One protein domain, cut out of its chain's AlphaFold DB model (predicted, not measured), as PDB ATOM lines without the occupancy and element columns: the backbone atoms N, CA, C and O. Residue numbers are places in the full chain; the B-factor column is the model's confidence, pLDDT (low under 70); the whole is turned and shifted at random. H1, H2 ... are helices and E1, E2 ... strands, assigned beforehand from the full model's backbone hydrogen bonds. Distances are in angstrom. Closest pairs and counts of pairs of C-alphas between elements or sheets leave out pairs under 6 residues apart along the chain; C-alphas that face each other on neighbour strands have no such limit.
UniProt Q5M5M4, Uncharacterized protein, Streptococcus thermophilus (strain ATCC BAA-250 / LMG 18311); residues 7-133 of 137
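AT A GLANCE: This is residues 7 to 133 of the 137 residues of an uncharacterized protein of Streptococcus thermophilus (strain ATCC BAA-250 / LMG 18311) (UniProt Q5M5M4). Two small sheets stand face to face as a sandwich with their strands crossed, E1 to E5 in one and E6, E7 and E8 in the other, and they come together at two places, E1 with E8 and E5 with E6. From this body the far end of the hairpin E1 and E2, with E3 beside it, and the long helical hairpin H2 and H3 run out like the arms of a loose V, with the short H1 between E2 and H2. The 127 printed residues hold three named helices and eight named strands, in the order E1 E2 E3 H1 E4 E5 H2 H3 E6 E7 E8, and the class is mixed, helices and strands. The first sheet is branched at E2, the second has the order E6 E7 E8, and the neighbours in both are antiparallel. The whole is compact, with a radius of gyration of the C-alphas of 15.5 A and spans of 45 by 36 by 29 A.

IN THESE COORDINATES: E1, residues 9 to 17, begins with C-alpha 9 at (139.627, 209.175, 96.813) and is 26.4 A long. E2, residues 20 to 29, is the longest strand, 29.9 A. E3 is residues 32 to 35 and H1 residues 37 to 41. E4 is residues 46 to 49 and E5 residues 54 to 57. H2, residues 61 to 78, runs 25.7 A from C-alpha 61 at (159.104, 185.420, 101.259), and H3, residues 84 to 101, runs 25.8 A. E6 is residues 105 to 111, 20.0 A; E7 is residues 114 to 120, 19.5 A; E8 is residues 126 to 133, 21.0 A, with C-alpha 133 at (134.504, 197.897, 103.537).

HOW THE PARTS SIT: E1, E2 and E3 form a meander, each strand the antiparallel neighbour of the one before. N 13 and O 24 of the hairpin E1 and E2 are 2.8 A apart, within hydrogen-bond range, and N 27 and O 34 of the hairpin E2 and E3 are 2.7 A apart. E1 lies on one side of E2, E3 and E4 on the other side, E3 beside residues 25 to 29 and E4 beside residues 20 to 21. N 21 and O 46 of the neighbour strands E2 and E4 are within hydrogen-bond range at 2.8 A, and N 47 and O 56 of the hairpin E4 and E5 are within hydrogen-bond range at 2.9 A. This branched sheet is strongly twisted. H1 is on it, at the sheet's level with a height over the sheet of 2.4 A; the closest C-alphas of E2 and H1 are those of Tyr 24 and Tyr 40, 5.4 A. H1 and H2 touch through residues 68 to 72 of H2 alone, with the C-alphas of Leu 38 and Phe 71 closest at 6.9 A. H2 and H3 form a helical hairpin and touch at a shallow tilt of 30 degrees, opposite ways, closest at the C-alphas of Val 72 and Ala 87, 5.6 A. H2 and H3 are not on either sheet. In H1, H2 and H3 every O i to N i+4 pair is within hydrogen-bond range. E6, E7 and E8 form the second meander, with N 118 and O 107 at 2.8 A and N 117 and O 130 at 2.8 A. Its strands stand at 88 degrees to those of the first sheet. The closest C-alphas of E1 and E8 are those of Phe 13 and Tyr 132, 4.6 A; those of E5 and E6 are Thr 54 and Thr 107, 4.3 A. E3 and E6 are apart.

THE WHOLE: The C-alphas farthest apart are those of Trp 51 and Ser 80, 46.0 A. The printed part has no cut, and the links between the named elements are tight. The mean pLDDT of the printed part is 80.6; residues 7 to 10, 25 to 43 and 82 are under 70.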
ATOM      1  N   ASP A   7     141.756 215.768  95.480       53.97
ATOM      2  CA  ASP A   7     140.801 215.062  94.609       53.97
ATOM      3  C   ASP A   7     141.117 213.561  94.439       53.97
ATOM      4  O   ASP A   7     140.701 212.936  93.464       53.97
ATOM      5  N   VAL A   8     141.891 212.963  95.355       54.56
ATOM      6  CA  VAL A   8     142.228 211.532  95.297       54.56
ATOM      7  C   VAL A   8     141.436 210.763  96.351       54.56
ATOM      8  O   VAL A   8     141.755 210.792  97.542       54.56
ATOM      9  N   TYR A   9     140.418 210.018  95.916       60.62
ATOM     10  CA  TYR A   9     139.627 209.175  96.813       60.62
ATOM     11  C   TYR A   9     140.208 207.764  96.897       60.62
ATOM     12  O   TYR A   9     140.310 207.055  95.897       60.62
ATOM     13  N   PHE A  10     140.540 207.330  98.114       65.62
ATOM     14  CA  PHE A  10     140.959 205.960  98.396       65.62
ATOM     15  C   PHE A  10     139.785 205.150  98.937       65.62
ATOM     16  O   PHE A  10     139.260 205.426 100.018       65.62
ATOM     17  N   TYR A  11     139.415 204.104  98.213       72.94
ATOM     18  CA  TYR A  11     138.414 203.139  98.629       72.94
ATOM     19  C   TYR A  11     139.077 201.794  98.880       72.94
ATOM     20  O   TYR A  11     139.582 201.134  97.970       72.94
ATOM     21  N   SER A  12     139.063 201.384 100.140       78.31
ATOM     22  CA  SER A  12     139.660 200.135 100.582       78.31
ATOM     23  C   SER A  12     138.563 199.115 100.868       78.31
ATOM     24  O   SER A  12     137.659 199.345 101.676       78.31
ATOM     25  N   PHE A  13     138.652 197.959 100.222       84.81
ATOM     26  CA  PHE A  13     137.722 196.853 100.372       84.81
ATOM     27  C   PHE A  13     138.425 195.586 100.839       84.81
ATOM     28  O   PHE A  13     139.624 195.404 100.639       84.81
ATOM     29  N   VAL A  14     137.658 194.693 101.457       85.25
ATOM     30  CA  VAL A  14     138.138 193.366 101.843       85.25
ATOM     31  C   VAL A  14     137.134 192.294 101.435       85.25
ATOM     32  O   VAL A  14     135.949 192.376 101.767       85.25
ATOM     33  N   GLU A  15     137.595 191.263 100.737       86.56
ATOM     34  CA  GLU A  15     136.855 190.008 100.614       86.56
ATOM     35  C   GLU A  15     137.268 189.086 101.762       86.56
ATOM     36  O   GLU A  15     138.455 188.946 102.043       86.56
ATOM     37  N   VAL A  16     136.298 188.461 102.441       84.62
ATOM     38  CA  VAL A  16     136.570 187.517 103.536       84.62
ATOM     39  C   VAL A  16     135.776 186.231 103.345       84.62
ATOM     40  O   VAL A  16     134.550 186.240 103.487       84.62
ATOM     41  N   LYS A  17     136.475 185.117 103.105       85.94
ATOM     42  CA  LYS A  17     135.903 183.771 102.927       85.94
ATOM     43  C   LYS A  17     136.682 182.758 103.762       85.94
ATOM     44  O   LYS A  17     137.893 182.641 103.623       85.94
ATOM     45  N   ASN A  18     135.996 182.019 104.637       86.00
ATOM     46  CA  ASN A  18     136.605 180.998 105.509       86.00
ATOM     47  C   ASN A  18     137.844 181.495 106.282       86.00
ATOM     48  O   ASN A  18     138.855 180.804 106.359       86.00
ATOM     49  N   ASN A  19     137.760 182.707 106.841       85.88
ATOM     50  CA  ASN A  19     138.851 183.428 107.516       85.88
ATOM     51  C   ASN A  19     140.043 183.820 106.630       85.88
ATOM     52  O   ASN A  19     140.938 184.501 107.122       85.88
ATOM     53  N   ASN A  20     140.047 183.467 105.348       86.12
ATOM     54  CA  ASN A  20     140.968 184.056 104.390       86.12
ATOM     55  C   ASN A  20     140.455 185.438 104.003       86.12
ATOM     56  O   ASN A  20     139.242 185.639 103.869       86.12
ATOM     57  N   SER A  21     141.375 186.375 103.833       82.81
ATOM     58  CA  SER A  21     141.087 187.728 103.391       82.81
ATOM     59  C   SER A  21     141.920 188.106 102.184       82.81
ATOM     60  O   SER A  21     143.030 187.603 102.019       82.81
ATOM     61  N   ARG A  22     141.362 189.009 101.378       81.31
ATOM     62  CA  ARG A  22     142.044 189.701 100.286       81.31
ATOM     63  C   ARG A  22     141.675 191.172 100.347       81.31
ATOM     64  O   ARG A  22     140.491 191.490 100.487       81.31
ATOM     65  N   TYR A  23     142.675 192.039 100.290       77.62
ATOM     66  CA  TYR A  23     142.486 193.485 100.320       77.62
ATOM     67  C   TYR A  23     142.535 194.058  98.914       77.62
ATOM     68  O   TYR A  23     143.307 193.615  98.072       77.62
ATOM     69  N   TYR A  24     141.699 195.059  98.688       71.94
ATOM     70  CA  TYR A  24     141.593 195.752  97.420       71.94
ATOM     71  C   TYR A  24     141.606 197.242  97.702       71.94
ATOM     72  O   TYR A  24     140.726 197.738  98.404       71.94
ATOM     73  N   THR A  25     142.585 197.956  97.162       65.56
ATOM     74  CA  THR A  25     142.620 199.416  97.255       65.56
ATOM     75  C   THR A  25     142.399 199.999  95.871       65.56
ATOM     76  O   THR A  25     143.163 199.728  94.945       65.56
ATOM     77  N   TYR A  26     141.325 200.768  95.750       63.66
ATOM     78  CA  TYR A  26     140.923 201.504  94.564       63.66
ATOM     79  C   TYR A  26     141.162 202.993  94.814       63.66
ATOM     80  O   TYR A  26     140.729 203.535  95.827       63.66
ATOM     81  N   LEU A  27     141.878 203.629  93.902       64.25
ATOM     82  CA  LEU A  27     142.147 205.054  93.867       64.25
ATOM     83  C   LEU A  27     141.317 205.649  92.735       64.25
ATOM     84  O   LEU A  27     141.421 205.209  91.591       64.25
ATOM     85  N   GLU A  28     140.489 206.634  93.045       55.91
ATOM     86  CA  GLU A  28     139.773 207.428  92.052       55.91
ATOM     87  C   GLU A  28     140.459 208.788  91.946       55.91
ATOM     88  O   GLU A  28     140.507 209.530  92.924       55.91
ATOM     89  N   ASP A  29     141.028 209.073  90.776       51.25
ATOM     90  CA  ASP A  29     141.468 210.407  90.372       51.25
ATOM     91  C   ASP A  29     140.570 210.860  89.210       51.25
ATOM     92  O   ASP A  29     140.112 210.042  88.404       51.25
ATOM     93  N   ASN A  30     140.362 212.169  89.085       48.53
ATOM     94  CA  ASN A  30     139.511 212.853  88.108       48.53
ATOM     95  C   ASN A  30     139.802 212.491  86.634       48.53
ATOM     96  O   ASN A  30     139.054 212.879  85.736       48.53
ATOM     97  N   LYS A  31     140.903 211.779  86.358       51.53
ATOM     98  CA  LYS A  31     141.331 211.348  85.019       51.53
ATOM     99  C   LYS A  31     141.332 209.832  84.811       51.53
ATOM    100  O   LYS A  31     141.281 209.400  83.660       51.53
ATOM    101  N   SER A  32     141.403 209.028  85.872       42.09
ATOM    102  CA  SER A  32     141.458 207.566  85.777       42.09
ATOM    103  C   SER A  32     141.367 206.911  87.148       42.09
ATOM    104  O   SER A  32     141.945 207.395  88.117       42.09
ATOM    105  N   SER A  33     140.734 205.746  87.204       42.34
ATOM    106  CA  SER A  33     140.760 204.905  88.392       42.34
ATOM    107  C   SER A  33     141.971 203.970  88.396       42.34
ATOM    108  O   SER A  33     142.229 203.292  87.402       42.34
ATOM    109  N   TYR A  34     142.686 203.891  89.516       44.25
ATOM    110  CA  TYR A  34     143.848 203.028  89.706       44.25
ATOM    111  C   TYR A  34     143.595 202.042  90.845       44.25
ATOM    112  O   TYR A  34     143.443 202.418  92.000       44.25
ATOM    113  N   VAL A  35     143.561 200.752  90.538       50.59
ATOM    114  CA  VAL A  35     143.574 199.709  91.568       50.59
ATOM    115  C   VAL A  35     145.030 199.356  91.845       50.59
ATOM    116  O   VAL A  35     145.807 199.246  90.901       50.59
ATOM    117  N   SER A  36     145.422 199.148  93.108       55.22
ATOM    118  CA  SER A  36     146.690 198.464  93.401       55.22
ATOM    119  C   SER A  36     146.605 197.047  92.831       55.22
ATOM    120  O   SER A  36     146.086 196.126  93.465       55.22
ATOM    121  N   LEU A  37     147.042 196.895  91.578       52.56
ATOM    122  CA  LEU A  37     146.827 195.680  90.801       52.56
ATOM    123  C   LEU A  37     147.570 194.485  91.418       52.56
ATOM    124  O   LEU A  37     147.137 193.355  91.240       52.56
ATOM    125  N   LEU A  38     148.632 194.716  92.201       55.53
ATOM    126  CA  LEU A  38     149.336 193.651  92.917       55.53
ATOM    127  C   LEU A  38     148.403 192.957  93.920       55.53
ATOM    128  O   LEU A  38     148.238 191.743  93.865       55.53
ATOM    129  N   GLU A  39     147.764 193.717  94.811       54.75
ATOM    130  CA  GLU A  39     146.868 193.161  95.834       54.75
ATOM    131  C   GLU A  39     145.566 192.633  95.214       54.75
ATOM    132  O   GLU A  39     145.023 191.630  95.677       54.75
ATOM    133  N   TYR A  40     145.103 193.269  94.131       54.38
ATOM    134  CA  TYR A  40     143.856 192.913  93.458       54.38
ATOM    135  C   TYR A  40     143.959 191.709  92.517       54.38
ATOM    136  O   TYR A  40     143.089 190.843  92.554       54.38
ATOM    137  N   GLU A  41     144.995 191.624  91.681       50.78
ATOM    138  CA  GLU A  41     145.135 190.551  90.687       50.78
ATOM    139  C   GLU A  41     145.975 189.368  91.174       50.78
ATOM    140  O   GLU A  41     145.817 188.266  90.649       50.78
ATOM    141  N   SER A  42     146.873 189.563  92.147       58.62
ATOM    142  CA  SER A  42     147.787 188.490  92.581       58.62
ATOM    143  C   SER A  42     147.203 187.597  93.675       58.62
ATOM    144  O   SER A  42     147.874 186.671  94.125       58.62
ATOM    145  N   ASP A  43     145.964 187.854  94.109       66.88
ATOM    146  CA  ASP A  43     145.215 186.994  95.031       66.88
ATOM    147  C   ASP A  43     145.953 186.684  96.354       66.88
ATOM    148  O   ASP A  43     145.719 185.641  96.974       66.88
ATOM    149  N   ILE A  44     146.826 187.598  96.801       73.62
ATOM    150  CA  ILE A  44     147.758 187.384  97.918       73.62
ATOM    151  C   ILE A  44     146.967 187.109  99.203       73.62
ATOM    152  O   ILE A  44     146.279 188.004  99.703       73.62
ATOM    153  N   PRO A  45     147.032 185.882  99.750       78.06
ATOM    154  CA  PRO A  45     146.172 185.494 100.852       78.06
ATOM    155  C   PRO A  45     146.701 186.024 102.184       78.06
ATOM    156  O   PRO A  45     147.861 185.809 102.542       78.06
ATOM    157  N   GLN A  46     145.812 186.620 102.978       86.69
ATOM    158  CA  GLN A  46     146.019 186.793 104.417       86.69
ATOM    159  C   GLN A  46     145.002 185.964 105.193       86.69
ATOM    160  O   GLN A  46     143.938 185.608 104.683       86.69
ATOM    161  N   LYS A  47     145.320 185.658 106.450       90.25
ATOM    162  CA  LYS A  47     144.443 184.883 107.323       90.25
ATOM    163  C   LYS A  47     144.079 185.678 108.561       90.25
ATOM    164  O   LYS A  47     144.947 186.170 109.277       90.25
ATOM    165  N   PHE A  48     142.784 185.766 108.830       90.50
ATOM    166  CA  PHE A  48     142.268 186.255 110.094       90.50
ATOM    167  C   PHE A  48     142.234 185.140 111.136       90.50
ATOM    168  O   PHE A  48     141.782 184.028 110.872       90.50
ATOM    169  N   ASP A  49     142.630 185.483 112.354       92.00
ATOM    170  CA  ASP A  49     142.391 184.705 113.560       92.00
ATOM    171  C   ASP A  49     141.222 185.345 114.335       92.00
ATOM    172  O   ASP A  49     141.362 186.436 114.903       92.00
ATOM    173  N   PRO A  50     140.029 184.725 114.346       89.62
ATOM    174  CA  PRO A  50     138.866 185.246 115.064       89.62
ATOM    175  C   PRO A  50     139.006 185.257 116.583       89.62
ATOM    176  O   PRO A  50     138.306 186.045 117.225       89.62
ATOM    177  N   TRP A  51     139.865 184.407 117.144       92.00
ATOM    178  CA  TRP A  51     140.044 184.266 118.586       92.00
ATOM    179  C   TRP A  51     140.968 185.353 119.113       92.00
ATOM    180  O   TRP A  51     140.593 186.096 120.016       92.00
ATOM    181  N   ASN A  52     142.126 185.516 118.472       93.06
ATOM    182  CA  ASN A  52     143.129 186.503 118.877       93.06
ATOM    183  C   ASN A  52     142.911 187.892 118.260       93.06
ATOM    184  O   ASN A  52     143.609 188.841 118.617       93.06
ATOM    185  N   LYS A  53     141.944 188.024 117.339       94.31
ATOM    186  CA  LYS A  53     141.676 189.255 116.574       94.31
ATOM    187  C   LYS A  53     142.913 189.754 115.823       94.31
ATOM    188  O   LYS A  53     143.145 190.958 115.717       94.31
ATOM    189  N   THR A  54     143.705 188.826 115.294       93.69
ATOM    190  CA  THR A  54     144.931 189.105 114.539       93.69
ATOM    191  C   THR A  54     144.784 188.746 113.066       93.69
ATOM    192  O   THR A  54     143.920 187.962 112.678       93.69
ATOM    193  N   GLN A  55     145.620 189.350 112.229       92.12
ATOM    194  CA  GLN A  55     145.771 188.993 110.822       92.12
ATOM    195  C   GLN A  55     147.229 188.612 110.577       92.12
ATOM    196  O   GLN A  55     148.127 189.272 111.098       92.12
ATOM    197  N   THR A  56     147.468 187.574 109.787       90.62
ATOM    198  CA  THR A  56     148.814 187.161 109.390       90.62
ATOM    199  C   THR A  56     148.913 187.028 107.882       90.62
ATOM    200  O   THR A  56     147.979 186.551 107.231       90.62
ATOM    201  N   GLU A  57     150.070 187.398 107.348       88.94
ATOM    202  CA  GLU A  57     150.457 187.025 105.991       88.94
ATOM    203  C   GLU A  57     150.657 185.502 105.917       88.94
ATOM    204  O   GLU A  57     151.105 184.888 106.889       88.94
ATOM    205  N   VAL A  58     150.280 184.882 104.796       88.25
ATOM    206  CA  VAL A  58     150.305 183.412 104.653       88.25
ATOM    207  C   VAL A  58     151.501 182.929 103.834       88.25
ATOM    208  O   VAL A  58     151.997 181.834 104.085       88.25
ATOM    209  N   LEU A  59     151.967 183.725 102.870       89.38
ATOM    210  CA  LEU A  59     153.043 183.317 101.970       89.38
ATOM    211  C   LEU A  59     154.410 183.388 102.658       89.38
ATOM    212  O   LEU A  59     154.699 184.287 103.454       89.38
ATOM    213  N   THR A  60     155.308 182.486 102.285       91.88
ATOM    214  CA  THR A  60     156.737 182.684 102.524       91.88
ATOM    215  C   THR A  60     157.260 183.852 101.685       91.88
ATOM    216  O   THR A  60     156.635 184.300 100.722       91.88
ATOM    217  N   VAL A  61     158.439 184.364 102.040       91.88
ATOM    218  CA  VAL A  61     159.104 185.420 101.259       91.88
ATOM    219  C   VAL A  61     159.345 184.976  99.813       91.88
ATOM    220  O   VAL A  61     159.160 185.777  98.903       91.88
ATOM    221  N   GLU A  62     159.738 183.719  99.605       92.19
ATOM    222  CA  GLU A  62     160.037 183.166  98.280       92.19
ATOM    223  C   GLU A  62     158.770 183.047  97.422       92.19
ATOM    224  O   GLU A  62     158.770 183.464  96.263       92.19
ATOM    225  N   GLU A  63     157.668 182.561  98.001       91.31
ATOM    226  CA  GLU A  63     156.367 182.487  97.321       91.31
ATOM    227  C   GLU A  63     155.835 183.879  96.962       91.31
ATOM    228  O   GLU A  63     155.364 184.096  95.842       91.31
ATOM    229  N   PHE A  64     155.946 184.842  97.884       89.19
ATOM    230  CA  PHE A  64     155.548 186.225  97.631       89.19
ATOM    231  C   PHE A  64     156.402 186.864  96.528       89.19
ATOM    232  O   PHE A  64     155.871 187.518  95.629       89.19
ATOM    233  N   GLU A  65     157.723 186.663  96.564       90.12
ATOM    234  CA  GLU A  65     158.649 187.186  95.560       90.12
ATOM    235  C   GLU A  65     158.370 186.601  94.172       90.12
ATOM    236  O   GLU A  65     158.326 187.351  93.196       90.12
ATOM    237  N   SER A  66     158.130 185.290  94.078       89.75
ATOM    238  CA  SER A  66     157.749 184.641  92.819       89.75
ATOM    239  C   SER A  66     156.441 185.216  92.276       89.75
ATOM    240  O   SER A  66     156.397 185.662  91.130       89.75
ATOM    241  N   THR A  67     155.408 185.285  93.121       87.38
ATOM    242  CA  THR A  67     154.081 185.805  92.752       87.38
ATOM    243  C   THR A  67     154.170 187.249  92.256       87.38
ATOM    244  O   THR A  67     153.634 187.592  91.205       87.38
ATOM    245  N   THR A  68     154.926 188.088  92.968       84.56
ATOM    246  CA  THR A  68     155.151 189.493  92.611       84.56
ATOM    247  C   THR A  68     155.887 189.624  91.278       84.56
ATOM    248  O   THR A  68     155.489 190.419  90.429       84.56
ATOM    249  N   LYS A  69     156.952 188.842  91.052       85.62
ATOM    250  CA  LYS A  69     157.708 188.887  89.790       85.62
ATOM    251  C   LYS A  69     156.853 188.470  88.599       85.62
ATOM    252  O   LYS A  69     156.910 189.130  87.561       85.62
ATOM    253  N   ASP A  70     156.071 187.403  88.739       85.38
ATOM    254  CA  ASP A  70     155.177 186.933  87.681       85.38
ATOM    255  C   ASP A  70     154.104 187.974  87.357       85.38
ATOM    256  O   ASP A  70     153.875 188.288  86.183       85.38
ATOM    257  N   PHE A  71     153.520 188.575  88.394       82.25
ATOM    258  CA  PHE A  71     152.539 189.640  88.262       82.25
ATOM    259  C   PHE A  71     153.106 190.868  87.536       82.25
ATOM    260  O   PHE A  71     152.572 191.306  86.517       82.25
ATOM    261  N   VAL A  72     154.237 191.399  87.997       80.31
ATOM    262  CA  VAL A  72     154.814 192.609  87.404       80.31
ATOM    263  C   VAL A  72     155.336 192.344  85.982       80.31
ATOM    264  O   VAL A  72     155.226 193.193  85.095       80.31
ATOM    265  N   LYS A  73     155.827 191.131  85.702       81.50
ATOM    266  CA  LYS A  73     156.171 190.709  84.340       81.50
ATOM    267  C   LYS A  73     154.950 190.698  83.422       81.50
ATOM    268  O   LYS A  73     155.083 191.099  82.265       81.50
ATOM    269  N   LYS A  74     153.782 190.257  83.901       82.06
ATOM    270  CA  LYS A  74     152.517 190.349  83.156       82.06
ATOM    271  C   LYS A  74     152.156 191.813  82.886       82.06
ATOM    272  O   LYS A  74     151.960 192.162  81.726       82.06
ATOM    273  N   LEU A  75     152.228 192.687  83.896       76.88
ATOM    274  CA  LEU A  75     151.987 194.125  83.709       76.88
ATOM    275  C   LEU A  75     152.898 194.752  82.648       76.88
ATOM    276  O   LEU A  75     152.415 195.482  81.794       76.88
ATOM    277  N   SER A  76     154.196 194.432  82.641       77.75
ATOM    278  CA  SER A  76     155.137 194.966  81.638       77.75
ATOM    279  C   SER A  76     154.841 194.530  80.196       77.75
ATOM    280  O   SER A  76     155.331 195.146  79.250       77.75
ATOM    281  N   LYS A  77     154.067 193.452  80.009       82.31
ATOM    282  CA  LYS A  77     153.601 193.007  78.688       82.31
ATOM    283  C   LYS A  77     152.320 193.716  78.274       82.31
ATOM    284  O   LYS A  77     152.189 194.073  77.108       82.31
ATOM    285  N   ASP A  78     151.404 193.894  79.221       80.12
ATOM    286  CA  ASP A  78     150.073 194.446  78.967       80.12
ATOM    287  C   ASP A  78     150.101 195.985  78.903       80.12
ATOM    288  O   ASP A  78     149.306 196.600  78.190       80.12
ATOM    289  N   TYR A  79     151.061 196.615  79.588       72.00
ATOM    290  CA  TYR A  79     151.181 198.061  79.726       72.00
ATOM    291  C   TYR A  79     152.568 198.555  79.309       72.00
ATOM    292  O   TYR A  79     153.557 198.397  80.023       72.00
ATOM    293  N   SER A  80     152.631 199.240  78.167       70.94
ATOM    294  CA  SER A  80     153.880 199.742  77.573       70.94
ATOM    295  C   SER A  80     154.618 200.793  78.415       70.94
ATOM    296  O   SER A  80     155.808 201.012  78.198       70.94
ATOM    297  N   PHE A  81     153.942 201.430  79.377       71.31
ATOM    298  CA  PHE A  81     154.565 202.367  80.319       71.31
ATOM    299  C   PHE A  81     155.327 201.666  81.456       71.31
ATOM    300  O   PHE A  81     156.168 202.295  82.096       71.31
ATOM    301  N   TYR A  82     155.080 200.373  81.699       68.88
ATOM    302  CA  TYR A  82     155.849 199.578  82.654       68.88
ATOM    303  C   TYR A  82     157.109 199.038  81.971       68.88
ATOM    304  O   TYR A  82     157.116 197.969  81.358       68.88
ATOM    305  N   THR A  83     158.206 199.790  82.064       79.06
ATOM    306  CA  THR A  83     159.505 199.321  81.567       79.06
ATOM    307  C   THR A  83     159.985 198.109  82.370       79.06
ATOM    308  O   THR A  83     159.571 197.888  83.509       79.06
ATOM    309  N   LYS A  84     160.901 197.314  81.798       79.88
ATOM    310  CA  LYS A  84     161.507 196.169  82.503       79.88
ATOM    311  C   LYS A  84     162.210 196.579  83.802       79.88
ATOM    312  O   LYS A  84     162.175 195.817  84.765       79.88
ATOM    313  N   ASP A  85     162.821 197.760  83.821       83.69
ATOM    314  CA  ASP A  85     163.529 198.270  84.996       83.69
ATOM    315  C   ASP A  85     162.545 198.721  86.080       83.69
ATOM    316  O   ASP A  85     162.659 198.268  87.216       83.69
ATOM    317  N   ALA A  86     161.499 199.474  85.717       79.50
ATOM    318  CA  ALA A  86     160.436 199.861  86.651       79.50
ATOM    319  C   ALA A  86     159.723 198.631  87.242       79.50
ATOM    320  O   ALA A  86     159.419 198.572  88.430       79.50
ATOM    321  N   ALA A  87     159.510 197.609  86.411       78.94
ATOM    322  CA  ALA A  87     158.976 196.322  86.826       78.94
ATOM    323  C   ALA A  87     159.854 195.630  87.885       78.94
ATOM    324  O   ALA A  87     159.365 195.109  88.890       78.94
ATOM    325  N   LYS A  88     161.169 195.619  87.669       83.69
ATOM    326  CA  LYS A  88     162.118 195.026  88.610       83.69
ATOM    327  C   LYS A  88     162.150 195.797  89.932       83.69
ATOM    328  O   LYS A  88     162.068 195.169  90.985       83.69
ATOM    329  N   GLU A  89     162.222 197.125  89.878       84.31
ATOM    330  CA  GLU A  89     162.233 197.988  91.066       84.31
ATOM    331  C   GLU A  89     160.956 197.820  91.901       84.31
ATOM    332  O   GLU A  89     161.036 197.585  93.108       84.31
ATOM    333  N   ALA A  90     159.784 197.822  91.259       80.19
ATOM    334  CA  ALA A  90     158.504 197.612  91.935       80.19
ATOM    335  C   ALA A  90     158.433 196.246  92.641       80.19
ATOM    336  O   ALA A  90     157.910 196.138  93.756       80.19
ATOM    337  N   ALA A  91     158.980 195.193  92.022       82.88
ATOM    338  CA  ALA A  91     159.035 193.870  92.632       82.88
ATOM    339  C   ALA A  91     159.970 193.835  93.855       82.88
ATOM    340  O   ALA A  91     159.602 193.289  94.897       82.88
ATOM    341  N   GLU A  92     161.155 194.442  93.760       87.50
ATOM    342  CA  GLU A  92     162.115 194.520  94.870       87.50
ATOM    343  C   GLU A  92     161.558 195.318  96.059       87.50
ATOM    344  O   GLU A  92     161.678 194.888  97.214       87.50
ATOM    345  N   GLU A  93     160.893 196.446  95.794       83.81
ATOM    346  CA  GLU A  93     160.254 197.265  96.824       83.81
ATOM    347  C   GLU A  93     159.091 196.526  97.501       83.81
ATOM    348  O   GLU A  93     159.001 196.506  98.735       83.81
ATOM    349  N   SER A  94     158.268 195.823  96.721       83.06
ATOM    350  CA  SER A  94     157.171 194.999  97.240       83.06
ATOM    351  C   SER A  94     157.685 193.892  98.166       83.06
ATOM    352  O   SER A  94     157.178 193.725  99.276       83.06
ATOM    353  N   VAL A  95     158.748 193.177  97.776       88.19
ATOM    354  CA  VAL A  95     159.365 192.124  98.610       88.19
ATOM    355  C   VAL A  95     159.954 192.705  99.895       88.19
ATOM    356  O   VAL A  95     159.848 192.102 100.967       88.19
ATOM    357  N   LYS A  96     160.573 193.888  99.826       87.44
ATOM    358  CA  LYS A  96     161.097 194.586 101.007       87.44
ATOM    359  C   LYS A  96     159.974 194.980 101.969       87.44
ATOM    360  O   LYS A  96     160.120 194.776 103.176       87.44
ATOM    361  N   SER A  97     158.866 195.501 101.442       84.25
ATOM    362  CA  SER A  97     157.666 195.832 102.218       84.25
ATOM    363  C   SER A  97     157.072 194.587 102.883       84.25
ATOM    364  O   SER A  97     156.835 194.581 104.091       84.25
ATOM    365  N   TYR A  98     156.964 193.477 102.149       87.25
ATOM    366  CA  TYR A  98     156.471 192.209 102.686       87.25
ATOM    367  C   TYR A  98     157.361 191.646 103.806       87.25
ATOM    368  O   TYR A  98     156.896 191.281 104.880       87.25
ATOM    369  N   LYS A  99     158.690 191.666 103.638       90.06
ATOM    370  CA  LYS A  99     159.627 191.267 104.710       90.06
ATOM    371  C   LYS A  99     159.461 192.104 105.984       90.06
ATOM    372  O   LYS A  99     159.750 191.612 107.078       90.06
ATOM    373  N   LYS A 100     159.050 193.368 105.851       86.38
ATOM    374  CA  LYS A 100     158.721 194.229 106.990       86.38
ATOM    375  C   LYS A 100     157.393 193.807 107.619       86.38
ATOM    376  O   LYS A 100     157.368 193.645 108.837       86.38
ATOM    377  N   SER A 101     156.349 193.559 106.824       84.19
ATOM    378  CA  SER A 101     155.031 193.165 107.340       84.19
ATOM    379  C   SER A 101     155.051 191.868 108.144       84.19
ATOM    380  O   SER A 101     154.353 191.768 109.149       84.19
ATOM    381  N   LEU A 102     155.921 190.917 107.792       89.88
ATOM    382  CA  LEU A 102     156.120 189.678 108.560       89.88
ATOM    383  C   LEU A 102     156.598 189.905 110.007       89.88
ATOM    384  O   LEU A 102     156.489 189.006 110.838       89.88
ATOM    385  N   LYS A 103     157.149 191.083 110.318       90.31
ATOM    386  CA  LYS A 103     157.612 191.464 111.664       90.31
ATOM    387  C   LYS A 103     156.617 192.361 112.400       90.31
ATOM    388  O   LYS A 103     156.846 192.696 113.560       90.31
ATOM    389  N   GLU A 104     155.564 192.800 111.721       90.44
ATOM    390  CA  GLU A 104     154.544 193.683 112.274       90.44
ATOM    391  C   GLU A 104     153.471 192.868 112.992       90.44
ATOM    392  O   GLU A 104     153.103 191.765 112.586       90.44
ATOM    393  N   LYS A 105     152.910 193.443 114.056       93.50
ATOM    394  CA  LYS A 105     151.698 192.902 114.664       93.50
ATOM    395  C   LYS A 105     150.502 193.549 113.989       93.50
ATOM    396  O   LYS A 105     150.370 194.770 113.992       93.50
ATOM    397  N   ARG A 106     149.590 192.734 113.467       93.38
ATOM    398  CA  ARG A 106     148.346 193.210 112.860       93.38
ATOM    399  C   ARG A 106     147.155 192.721 113.660       93.38
ATOM    400  O   ARG A 106     146.984 191.518 113.853       93.38
ATOM    401  N   THR A 107     146.330 193.652 114.122       94.75
ATOM    402  CA  THR A 107     145.056 193.348 114.780       94.75
ATOM    403  C   THR A 107     143.910 193.922 113.979       94.75
ATOM    404  O   THR A 107     144.081 194.902 113.255       94.75
ATOM    405  N   TYR A 108     142.733 193.323 114.099       94.06
ATOM    406  CA  TYR A 108     141.555 193.824 113.413       94.06
ATOM    407  C   TYR A 108     140.333 193.868 114.321       94.06
ATOM    408  O   TYR A 108     140.151 193.038 115.212       94.06
ATOM    409  N   VAL A 109     139.462 194.832 114.046       94.88
ATOM    410  CA  VAL A 109     138.122 194.928 114.625       94.88
ATOM    411  C   VAL A 109     137.116 194.847 113.490       94.88
ATOM    412  O   VAL A 109     137.305 195.466 112.446       94.88
ATOM    413  N   LYS A 110     136.048 194.073 113.693       92.12
ATOM    414  CA  LYS A 110     134.922 194.006 112.765       92.12
ATOM    415  C   LYS A 110     133.739 194.771 113.348       92.12
ATOM    416  O   LYS A 110     133.236 194.376 114.399       92.12
ATOM    417  N   THR A 111     133.254 195.776 112.627       92.88
ATOM    418  CA  THR A 111     132.090 196.586 113.014       92.88
ATOM    419  C   THR A 111     131.098 196.605 111.858       92.88
ATOM    420  O   THR A 111     131.370 197.168 110.804       92.88
ATOM    421  N   GLY A 112     129.952 195.937 112.014       91.94
ATOM    422  CA  GLY A 112     128.988 195.774 110.922       91.94
ATOM    423  C   GLY A 112     129.619 195.111 109.686       91.94
ATOM    424  O   GLY A 112     130.044 193.951 109.745       91.94
ATOM    425  N   ASN A 113     129.676 195.866 108.585       90.31
ATOM    426  CA  ASN A 113     130.270 195.456 107.307       90.31
ATOM    427  C   ASN A 113     131.709 195.957 107.113       90.31
ATOM    428  O   ASN A 113     132.230 195.855 106.010       90.31
ATOM    429  N   GLU A 114     132.359 196.478 108.146       91.56
ATOM    430  CA  GLU A 114     133.710 197.027 108.046       91.56
ATOM    431  C   GLU A 114     134.716 196.209 108.852       91.56
ATOM    432  O   GLU A 114     134.384 195.602 109.878       91.56
ATOM    433  N   TYR A 115     135.957 196.208 108.374       90.44
ATOM    434  CA  TYR A 115     137.127 195.673 109.057       90.44
ATOM    435  C   TYR A 115     138.151 196.788 109.224       90.44
ATOM    436  O   TYR A 115     138.726 197.253 108.244       90.44
ATOM    437  N   THR A 116     138.420 197.192 110.458       92.06
ATOM    438  CA  THR A 116     139.502 198.132 110.759       92.06
ATOM    439  C   THR A 116     140.745 197.350 111.140       92.06
ATOM    440  O   THR A 116     140.758 196.682 112.173       92.06
ATOM    441  N   LEU A 117     141.792 197.446 110.323       90.56
ATOM    442  CA  LEU A 117     143.102 196.862 110.579       90.56
ATOM    443  C   LEU A 117     143.994 197.898 111.265       90.56
ATOM    444  O   LEU A 117     144.118 199.026 110.793       90.56
ATOM    445  N   SER A 118     144.622 197.522 112.375       91.88
ATOM    446  CA  SER A 118     145.673 198.302 113.031       91.88
ATOM    447  C   SER A 118     146.997 197.556 112.904       91.88
ATOM    448  O   SER A 118     147.090 196.380 113.261       91.88
ATOM    449  N   ILE A 119     148.007 198.243 112.379       89.94
ATOM    450  CA  ILE A 119     149.343 197.707 112.129       89.94
ATOM    451  C   ILE A 119     150.301 198.360 113.116       89.94
ATOM    452  O   ILE A 119     150.408 199.587 113.179       89.94
ATOM    453  N   TYR A 120     150.991 197.529 113.883       90.44
ATOM    454  CA  TYR A 120     151.959 197.939 114.886       90.44
ATOM    455  C   TYR A 120     153.342 197.452 114.472       90.44
ATOM    456  O   TYR A 120     153.487 196.342 113.954       90.44
ATOM    457  N   ASP A 121     154.359 198.266 114.727       89.44
ATOM    458  CA  ASP A 121     155.738 197.818 114.564       89.44
ATOM    459  C   ASP A 121     156.134 196.775 115.624       89.44
ATOM    460  O   ASP A 121     155.370 196.430 116.531       89.44
ATOM    461  N   LYS A 122     157.367 196.271 115.501       89.25
ATOM    462  CA  LYS A 122     157.961 195.291 116.420       89.25
ATOM    463  C   LYS A 122     158.008 195.750 117.884       89.25
ATOM    464  O   LYS A 122     158.085 194.903 118.766       89.25
ATOM    465  N   ASP A 123     157.976 197.058 118.137       92.50
ATOM    466  CA  ASP A 123     158.048 197.644 119.476       92.50
ATOM    467  C   ASP A 123     156.634 197.931 120.035       92.50
ATOM    468  O   ASP A 123     156.483 198.415 121.157       92.50
ATOM    469  N   GLY A 124     155.580 197.599 119.277       91.69
ATOM    470  CA  GLY A 124     154.181 197.753 119.673       91.69
ATOM    471  C   GLY A 124     153.600 199.140 119.403       91.69
ATOM    472  O   GLY A 124     152.470 199.415 119.815       91.69
ATOM    473  N   LYS A 125     154.322 200.022 118.704       94.62
ATOM    474  CA  LYS A 125     153.825 201.354 118.351       94.62
ATOM    475  C   LYS A 125     152.944 201.271 117.107       94.62
ATOM    476  O   LYS A 125     153.290 200.625 116.120       94.62
ATOM    477  N   LEU A 126     151.791 201.940 117.157       92.50
ATOM    478  CA  LEU A 126     150.860 202.021 116.030       92.50
ATOM    479  C   LEU A 126     151.524 202.765 114.861       92.50
ATOM    480  O   LEU A 126     151.921 203.919 115.013       92.50
ATOM    481  N   GLN A 127     151.625 202.099 113.714       86.06
ATOM    482  CA  GLN A 127     152.208 202.635 112.482       86.06
ATOM    483  C   GLN A 127     151.127 203.100 111.510       86.06
ATOM    484  O   GLN A 127     151.241 204.163 110.911       86.06
ATOM    485  N   SER A 128     150.071 202.303 111.360       84.31
ATOM    486  CA  SER A 128     148.977 202.605 110.445       84.31
ATOM    487  C   SER A 128     147.667 202.013 110.943       84.31
ATOM    488  O   SER A 128     147.637 201.010 111.665       84.31
ATOM    489  N   ARG A 129     146.571 202.646 110.538       88.44
ATOM    490  CA  ARG A 129     145.219 202.138 110.698       88.44
ATOM    491  C   ARG A 129     144.467 202.378 109.406       88.44
ATOM    492  O   ARG A 129     144.465 203.493 108.901       88.44
ATOM    493  N   VAL A 130     143.793 201.347 108.920       83.94
ATOM    494  CA  VAL A 130     142.984 201.450 107.710       83.94
ATOM    495  C   VAL A 130     141.675 200.693 107.910       83.94
ATOM    496  O   VAL A 130     141.640 199.662 108.586       83.94
ATOM    497  N   THR A 131     140.592 201.230 107.361       87.12
ATOM    498  CA  THR A 131     139.264 200.620 107.442       87.12
ATOM    499  C   THR A 131     138.854 200.148 106.062       87.12
ATOM    500  O   THR A 131     138.808 200.928 105.118       87.12
ATOM    501  N   TYR A 132     138.548 198.860 105.967       86.50
ATOM    502  CA  TYR A 132     138.096 198.207 104.755       86.50
ATOM    503  C   TYR A 132     136.596 197.963 104.808       86.50
ATOM    504  O   TYR A 132     136.086 197.385 105.775       86.50
ATOM    505  N   LYS A 133     135.894 198.306 103.730       89.56
ATOM    506  CA  LYS A 133     134.504 197.897 103.537       89.56
ATOM    507  C   LYS A 133     134.466 196.460 103.020       89.56
ATOM    508  O   LYS A 133     135.140 196.110 102.054       89.56
TER     509      LYS A 133